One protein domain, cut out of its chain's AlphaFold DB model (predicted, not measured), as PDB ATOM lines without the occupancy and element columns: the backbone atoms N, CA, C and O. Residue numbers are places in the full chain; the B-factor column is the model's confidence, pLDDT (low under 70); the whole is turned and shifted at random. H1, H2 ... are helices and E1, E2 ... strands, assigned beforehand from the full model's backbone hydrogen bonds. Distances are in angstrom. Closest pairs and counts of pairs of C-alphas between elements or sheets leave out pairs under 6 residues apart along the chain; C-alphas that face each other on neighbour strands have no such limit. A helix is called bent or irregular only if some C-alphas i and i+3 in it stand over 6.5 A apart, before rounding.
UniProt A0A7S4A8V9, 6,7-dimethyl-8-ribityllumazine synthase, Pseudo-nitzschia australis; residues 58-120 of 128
ATOM      1  N   ILE A  58     226.627 350.828 150.516       97.38
ATOM      2  CA  ILE A  58     227.958 350.289 150.236       97.38
ATOM      3  C   ILE A  58     228.173 349.038 151.088       97.38
ATOM      4  O   ILE A  58     228.134 349.087 152.316       97.38
ATOM      5  N   ILE A  59     228.437 347.905 150.443       97.25
ATOM      6  CA  ILE A  59     228.756 346.643 151.120       97.25
ATOM      7  C   ILE A  59     230.230 346.346 150.898       97.25
ATOM      8  O   ILE A  59     230.651 346.181 149.754       97.25
ATOM      9  N   ARG A  60     231.008 346.239 151.976       96.81
ATOM     10  CA  ARG A  60     232.446 345.956 151.907       96.81
ATOM     11  C   ARG A  60     232.822 344.625 152.546       96.81
ATOM     12  O   ARG A  60     232.300 344.257 153.602       96.81
ATOM     13  N   THR A  61     233.777 343.923 151.948       97.19
ATOM     14  CA  THR A  61     234.376 342.720 152.543       97.19
ATOM     15  C   THR A  61     235.457 343.075 153.564       97.19
ATOM     16  O   THR A  61     236.140 344.084 153.418       97.19
ATOM     17  N   ARG A  62     235.647 342.232 154.586       94.50
ATOM     18  CA  ARG A  62     236.737 342.380 155.576       94.50
ATOM     19  C   ARG A  62     238.052 341.737 155.135       94.50
ATOM     20  O   ARG A  62     239.114 342.084 155.638       94.50
ATOM     21  N   TRP A  63     237.994 340.775 154.218       92.19
ATOM     22  CA  TRP A  63     239.189 340.210 153.595       92.19
ATOM     23  C   TRP A  63     239.827 341.224 152.639       92.19
ATOM     24  O   TRP A  63     239.107 341.885 151.891       92.19
ATOM     25  N   ASN A  64     241.162 341.320 152.647       91.31
ATOM     26  CA  ASN A  64     241.934 342.301 151.867       91.31
ATOM     27  C   ASN A  64     241.560 343.769 152.174       91.31
ATOM     28  O   ASN A  64     241.450 344.587 151.261       91.31
ATOM     29  N   ASP A  65     241.360 344.089 153.458       92.69
ATOM     30  CA  ASP A  65     240.802 345.366 153.936       92.69
ATOM     31  C   ASP A  65     241.544 346.610 153.416       92.69
ATOM     32  O   ASP A  65     240.890 347.581 153.054       92.69
ATOM     33  N   GLU A  66     242.873 346.573 153.273       94.88
ATOM     34  CA  GLU A  66     243.649 347.690 152.703       94.88
ATOM     35  C   GLU A  66     243.195 348.027 151.272       94.88
ATOM     36  O   GLU A  66     242.906 349.178 150.944       94.88
ATOM     37  N   HIS A  67     243.070 347.013 150.414       94.81
ATOM     38  CA  HIS A  67     242.623 347.205 149.036       94.81
ATOM     39  C   HIS A  67     241.146 347.598 148.972       94.81
ATOM     40  O   HIS A  67     240.769 348.459 148.181       94.81
ATOM     41  N   VAL A  68     240.309 346.979 149.806       95.94
ATOM     42  CA  VAL A  68     238.868 347.253 149.840       95.94
ATOM     43  C   VAL A  68     238.588 348.666 150.342       95.94
ATOM     44  O   VAL A  68     237.748 349.348 149.762       95.94
ATOM     45  N   THR A  69     239.310 349.137 151.358       95.81
ATOM     46  CA  THR A  69     239.172 350.500 151.890       95.81
ATOM     47  C   THR A  69     239.493 351.530 150.816       95.81
ATOM     48  O   THR A  69     238.682 352.415 150.573       95.81
ATOM     49  N   ASN A  70     240.579 351.340 150.058       96.44
ATOM     50  CA  ASN A  70     240.912 352.225 148.937       96.44
ATOM     51  C   ASN A  70     239.807 352.269 147.858       96.44
ATOM     52  O   ASN A  70     239.530 353.331 147.299       96.44
ATOM     53  N   LEU A  71     239.149 351.136 147.570       95.19
ATOM     54  CA  LEU A  71     238.013 351.089 146.638       95.19
ATOM     55  C   LEU A  71     236.788 351.826 147.188       95.19
ATOM     56  O   LEU A  71     236.136 352.573 146.460       95.19
ATOM     57  N   VAL A  72     236.474 351.618 148.468       96.06
ATOM     58  CA  VAL A  72     235.351 352.278 149.142       96.06
ATOM     59  C   VAL A  72     235.579 353.786 149.217       96.06
ATOM     60  O   VAL A  72     234.654 354.546 148.940       96.06
ATOM     61  N   ASP A  73     236.798 354.231 149.509       96.31
ATOM     62  CA  ASP A  73     237.149 355.649 149.563       96.31
ATOM     63  C   ASP A  73     237.048 356.310 148.184       96.31
ATOM     64  O   ASP A  73     236.481 357.398 148.058       96.31
ATOM     65  N   GLY A  74     237.518 355.630 147.131       96.06
ATOM     66  CA  GLY A  74     237.334 356.075 145.748       96.06
ATOM     67  C   GLY A  74     235.857 356.178 145.361       96.06
ATOM     68  O   GLY A  74     235.439 357.177 144.777       96.06
ATOM     69  N   CYS A  75     235.045 355.192 145.754       95.62
ATOM     70  CA  CYS A  75     233.600 355.214 145.542       95.62
ATOM     71  C   CYS A  75     232.946 356.391 146.275       95.62
ATOM     72  O   CYS A  75     232.268 357.196 145.645       95.62
ATOM     73  N   LYS A  76     233.206 356.565 147.576       95.31
ATOM     74  CA  LYS A  76     232.682 357.693 148.363       95.31
ATOM     75  C   LYS A  76     233.080 359.040 147.767       95.31
ATOM     76  O   LYS A  76     232.270 359.961 147.767       95.31
ATOM     77  N   LYS A  77     234.302 359.167 147.244       95.44
ATOM     78  CA  LYS A  77     234.750 360.382 146.557       95.44
ATOM     79  C   LYS A  77     233.918 360.659 145.301       95.44
ATOM     80  O   LYS A  77     233.408 361.765 145.169       95.44
ATOM     81  N   ALA A  78     233.717 359.659 144.444       93.00
ATOM     82  CA  ALA A  78     232.888 359.801 143.246       93.00
ATOM     83  C   ALA A  78     231.423 360.138 143.584       93.00
ATOM     84  O   ALA A  78     230.808 360.977 142.936       93.00
ATOM     85  N   LEU A  79     230.870 359.544 144.648       93.38
ATOM     86  CA  LEU A  79     229.513 359.854 145.109       93.38
ATOM     87  C   LEU A  79     229.377 361.310 145.571       93.38
ATOM     88  O   LEU A  79     228.382 361.961 145.263       93.38
ATOM     89  N   LYS A  80     230.393 361.844 146.258       92.00
ATOM     90  CA  LYS A  80     230.435 363.261 146.650       92.00
ATOM     91  C   LYS A  80     230.532 364.195 145.449       92.00
ATOM     92  O   LYS A  80     229.902 365.244 145.460       92.00
ATOM     93  N   GLU A  81     231.304 363.819 144.429       91.81
ATOM     94  CA  GLU A  81     231.389 364.565 143.164       91.81
ATOM     95  C   GLU A  81     230.030 364.609 142.442       91.81
ATOM     96  O   GLU A  81     229.724 365.601 141.790       91.81
ATOM     97  N   CYS A  82     229.176 363.598 142.648       91.69
ATOM     98  CA  CYS A  82     227.792 363.547 142.162       91.69
ATOM     99  C   CYS A  82     226.765 364.160 143.142       91.69
ATOM    100  O   CYS A  82     225.588 363.813 143.085       91.69
ATOM    101  N   ASN A  83     227.175 365.017 144.085       93.06
ATOM    102  CA  ASN A  83     226.307 365.665 145.087       93.06
ATOM    103  C   ASN A  83     225.539 364.733 146.050       93.06
ATOM    104  O   ASN A  83     224.614 365.183 146.729       93.06
ATOM    105  N   VAL A  84     225.924 363.460 146.194       95.19
ATOM    106  CA  VAL A  84     225.300 362.567 147.187       95.19
ATOM    107  C   VAL A  84     225.670 363.018 148.602       95.19
ATOM    108  O   VAL A  84     226.845 363.190 148.934       95.19
ATOM    109  N   LYS A  85     224.664 363.178 149.466       94.50
ATOM    110  CA  LYS A  85     224.866 363.563 150.870       94.50
ATOM    111  C   LYS A  85     225.472 362.408 151.669       94.50
ATOM    112  O   LYS A  85     225.039 361.268 151.542       94.50
ATOM    113  N   GLU A  86     226.411 362.711 152.562       92.88
ATOM    114  CA  GLU A  86     227.040 361.721 153.461       92.88
ATOM    115  C   GLU A  86     226.014 360.944 154.302       92.88
ATOM    116  O   GLU A  86     226.150 359.740 154.489       92.88
ATOM    117  N   GLU A  87     224.944 361.608 154.753       94.75
ATOM    118  CA  GLU A  87     223.849 360.997 155.526       94.75
ATOM    119  C   GLU A  87     223.062 359.924 154.755       94.75
ATOM    120  O   GLU A  87     222.426 359.065 155.364       94.75
ATOM    121  N   ASN A  88     223.137 359.954 153.424       94.94
ATOM    122  CA  ASN A  88     222.477 359.008 152.533       94.94
ATOM    123  C   ASN A  88     223.386 357.830 152.136       94.94
ATOM    124  O   ASN A  88     222.951 356.951 151.388       94.94
ATOM    125  N   ILE A  89     224.638 357.799 152.610       95.56
ATOM    126  CA  ILE A  89     225.602 356.732 152.325       95.56
ATOM    127  C   ILE A  89     225.637 355.760 153.507       95.56
ATOM    128  O   ILE A  89     226.148 356.061 154.584       95.56
ATOM    129  N   PHE A  90     225.130 354.550 153.288       94.62
ATOM    130  CA  PHE A  90     225.069 353.499 154.298       94.62
ATOM    131  C   PHE A  90     226.146 352.451 154.042       94.62
ATOM    132  O   PHE A  90     226.101 351.760 153.031       94.62
ATOM    133  N   GLU A  91     227.094 352.280 154.961       94.94
ATOM    134  CA  GLU A  91     228.150 351.272 154.834       94.94
ATOM    135  C   GLU A  91     227.869 350.040 155.707       94.94
ATOM    136  O   GLU A  91     227.557 350.155 156.890       94.94
ATOM    137  N   THR A  92     228.015 348.838 155.144       94.19
ATOM    138  CA  THR A  92     227.904 347.562 155.870       94.19
ATOM    139  C   THR A  92     229.118 346.675 155.602       94.19
ATOM    140  O   THR A  92     229.540 346.514 154.457       94.19
ATOM    141  N   SER A  93     229.669 346.057 156.654       95.56
ATOM    142  CA  SER A  93     230.800 345.125 156.538       95.56
ATOM    143  C   SER A  93     230.364 343.663 156.620       95.56
ATOM    144  O   SER A  93     229.590 343.282 157.502       95.56
ATOM    145  N   ILE A  94     230.921 342.832 155.744       96.88
ATOM    146  CA  ILE A  94     230.651 341.391 155.654       96.88
ATOM    147  C   ILE A  94     231.966 340.589 155.664       96.88
ATOM    148  O   ILE A  94     233.023 341.156 155.369       96.88
ATOM    149  N   PRO A  95     231.957 339.292 156.025       94.12
ATOM    150  CA  PRO A  95     233.195 338.526 156.179       94.12
ATOM    151  C   PRO A  95     233.995 338.380 154.874       94.12
ATOM    152  O   PRO A  95     235.184 338.704 154.871       94.12
ATOM    153  N   GLY A  96     233.374 337.964 153.767       93.44
ATOM    154  CA  GLY A  96     234.061 337.717 152.501       93.44
ATOM    155  C   GLY A  96     233.208 338.013 151.267       93.44
ATOM    156  O   GLY A  96     232.091 338.516 151.348       93.44
ATOM    157  N   ALA A  97     233.773 337.737 150.089       91.56
ATOM    158  CA  ALA A  97     233.102 337.997 148.813       91.56
ATOM    159  C   ALA A  97     231.946 337.023 148.533       91.56
ATOM    160  O   ALA A  97     231.047 337.339 147.757       91.56
ATOM    161  N   TYR A  98     231.962 335.848 149.169       94.38
ATOM    162  CA  TYR A  98     230.930 334.829 149.001       94.38
ATOM    163  C   TYR A  98     229.565 335.306 149.518       94.38
ATOM    164  O   TYR A  98     228.524 334.951 148.970       94.38
ATOM    165  N   GLU A  99     229.566 336.173 150.528       95.50
ATOM    166  CA  GLU A  99     228.356 336.712 151.135       95.50
ATOM    167  C   GLU A  99     227.819 337.959 150.407       95.50
ATOM    168  O   GLU A  99     226.665 338.325 150.629       95.50
ATOM    169  N   LEU A 100     228.589 338.582 149.496       94.62
ATOM    170  CA  LEU A 100     228.186 339.810 148.784       94.62
ATOM    171  C   LEU A 100     226.815 339.697 148.099       94.62
ATOM    172  O   LEU A 100     225.989 340.585 148.322       94.62
ATOM    173  N   PRO A 101     226.509 338.641 147.315       95.19
ATOM    174  CA  PRO A 101     225.223 338.552 146.624       95.19
ATOM    175  C   PRO A 101     224.048 338.439 147.600       95.19
ATOM    176  O   PRO A 101     222.984 339.014 147.376       95.19
ATOM    177  N   LEU A 102     224.241 337.715 148.707       96.06
ATOM    178  CA  LEU A 102     223.213 337.525 149.722       96.06
ATOM    179  C   LEU A 102     222.964 338.819 150.505       96.06
ATOM    180  O   LEU A 102     221.812 339.210 150.694       96.06
ATOM    181  N   SER A 103     224.027 339.512 150.912       95.56
ATOM    182  CA  SER A 103     223.931 340.802 151.594       95.56
ATOM    183  C   SER A 103     223.321 341.882 150.703       95.56
ATOM    184  O   SER A 103     222.444 342.611 151.162       95.56
ATOM    185  N   ALA A 104     223.700 341.940 149.422       95.44
ATOM    186  CA  ALA A 104     223.092 342.848 148.453       95.44
ATOM    187  C   ALA A 104     221.596 342.561 148.282       95.44
ATOM    188  O   ALA A 104     220.784 343.480 148.297       95.44
ATOM    189  N   ARG A 105     221.207 341.283 148.212       96.19
ATOM    190  CA  ARG A 105     219.794 340.896 148.163       96.19
ATOM    191  C   ARG A 105     219.029 341.339 149.411       96.19
ATOM    192  O   ARG A 105     217.923 341.850 149.277       96.19
ATOM    193  N   PHE A 106     219.583 341.157 150.610       95.50
ATOM    194  CA  PHE A 106     218.921 341.604 151.839       95.50
ATOM    195  C   PHE A 106     218.752 343.123 151.893       95.50
ATOM    196  O   PHE A 106     217.685 343.595 152.274       95.50
ATOM    197  N   LEU A 107     219.769 343.872 151.466       94.50
ATOM    198  CA  LEU A 107     219.729 345.331 151.434       94.50
ATOM    199  C   LEU A 107     218.803 345.876 150.332       94.50
ATOM    200  O   LEU A 107     218.190 346.921 150.503       94.50
ATOM    201  N   ALA A 108     218.642 345.155 149.222       94.75
ATOM    202  CA  ALA A 108     217.657 345.508 148.202       94.75
ATOM    203  C   ALA A 108     216.225 345.282 148.709       94.75
ATOM    204  O   ALA A 108     215.338 346.104 148.491       94.75
ATOM    205  N   LEU A 109     215.996 344.173 149.419       95.88
ATOM    206  CA  LEU A 109     214.679 343.820 149.953       95.88
ATOM    207  C   LEU A 109     214.233 344.705 151.124       95.88
ATOM    208  O   LEU A 109     213.035 344.781 151.384       95.88
ATOM    209  N   SER A 110     215.152 345.369 151.830       93.88
ATOM    210  CA  SER A 110     214.785 346.283 152.918       93.88
ATOM    211  C   SER A 110     214.116 347.570 152.424       93.88
ATOM    212  O   SER A 110     213.457 348.237 153.217       93.88
ATOM    213  N   GLY A 111     214.287 347.948 151.148       91.94
ATOM    214  CA  GLY A 111     213.757 349.200 150.585       91.94
ATOM    215  C   GLY A 111     214.378 350.473 151.182       91.94
ATOM    216  O   GLY A 111     213.863 351.577 150.996       91.94
ATOM    217  N   THR A 112     215.473 350.331 151.934       91.25
ATOM    218  CA  THR A 112     216.135 351.441 152.639       91.25
ATOM    219  C   THR A 112     217.098 352.226 151.756       91.25
ATOM    220  O   THR A 112     217.457 353.344 152.112       91.25
ATOM    221  N   VAL A 113     217.527 351.646 150.636       95.12
ATOM    222  CA  VAL A 113     218.471 352.248 149.690       95.12
ATOM    223  C   VAL A 113     217.938 352.124 148.269       95.12
ATOM    224  O   VAL A 113     217.206 351.186 147.960       95.12
ATOM    225  N   ASP A 114     218.327 353.065 147.419       94.75
ATOM    226  CA  ASP A 114     217.892 353.143 146.025       94.75
ATOM    227  C   ASP A 114     218.916 352.473 145.092       94.75
ATOM    228  O   ASP A 114     218.560 351.905 144.061       94.75
ATOM    229  N   ALA A 115     220.192 352.465 145.495       94.69
ATOM    230  CA  ALA A 115     221.272 351.774 144.800       94.69
ATOM    231  C   ALA A 115     222.198 351.038 145.776       94.69
ATOM    232  O   ALA A 115     222.335 351.412 146.945       94.69
ATOM    233  N   ILE A 116     222.857 349.984 145.284       96.00
ATOM    234  CA  ILE A 116     223.791 349.166 146.062       96.00
ATOM    235  C   ILE A 116     225.109 349.049 145.307       96.00
ATOM    236  O   ILE A 116     225.136 348.638 144.148       96.00
ATOM    237  N   VAL A 117     226.204 349.354 145.995       96.50
ATOM    238  CA  VAL A 117     227.573 349.187 145.518       96.50
ATOM    239  C   VAL A 117     228.271 348.149 146.388       96.50
ATOM    240  O   VAL A 117     228.377 348.291 147.604       96.50
ATOM    241  N   THR A 118     228.766 347.086 145.766       96.56
ATOM    242  CA  THR A 118     229.523 346.028 146.442       96.56
ATOM    243  C   THR A 118     231.013 346.185 146.170       96.56
ATOM    244  O   THR A 118     231.424 346.180 145.011       96.56
ATOM    245  N   ALA A 119     231.823 346.262 147.223       95.38
ATOM    246  CA  ALA A 119     233.275 346.330 147.155       95.38
ATOM    247  C   ALA A 119     233.897 345.075 147.784       95.38
ATOM    248  O   ALA A 119     233.705 344.776 148.964       95.38
ATOM    249  N   GLY A 120     234.671 344.344 146.986       94.12
ATOM    250  CA  GLY A 120     235.415 343.178 147.436       94.12
ATOM    251  C   GLY A 120     236.558 342.858 146.485       94.12
ATOM    252  O   GLY A 120     236.487 343.160 145.295       94.12
TER     253      GLY A 120
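What this domain is: This is residues 58 to 120 of the 128 residues of the protein "6,7-dimethyl-8-ribityllumazine synthase" of Pseudo-nitzschia australis (UniProt A0A7S4A8V9). A small parallel sheet is sandwiched between two helices, H1 over one face and H2 over the other, in three layers. The 63 printed residues run E1, H1, E2, H2, E3; the sheet's order is E2, E1, E3, the class mixed. The whole is compact, radius of gyration of the C-alphas 11.6 A, and flat, spanning 31 by 29 by 13 A.

How they stand to each other: E1, residues 58 to 61, is parallel to E2, residues 89 to 94, with N 58 and O 90 within hydrogen-bond range at 2.7 A, and to E3, residues 115 to 119, with N 59 and O 117 at 2.9 A. H1, residues 65 to 81, is on the sheet at a height of 9.3 A; its closest C-alphas to E1 are Val 68 and Arg 60, 6.9 A. H2, residues 97 to 109, is on the opposite face at 8.2 A; its closest C-alphas to E3 are Leu 100 and Thr 118, 6.8 A. E1, H1, E2 form a strand-helix-strand unit, parallel neighbours joined through a helix; E2, H2, E3 form a split one, E1 between its strands; both crossovers are right-handed. Every O i to N i+4 pair is within range in H1, 7 of 9 in H2.

Where its parts are: E1, 10.2 A, begins at C-alpha 58 (227.958, 350.289, 150.236). H1 measures 23.9 A, E2 16.5 A, and H2 19.4 A, irregular with C-alphas 98 and 101 7.2 A apart. E3, 13.4 A, ends at C-alpha 119 (233.275, 346.330, 147.155).

The domain as a whole: The printed part has no cut, no long link and no residue under pLDDT 70.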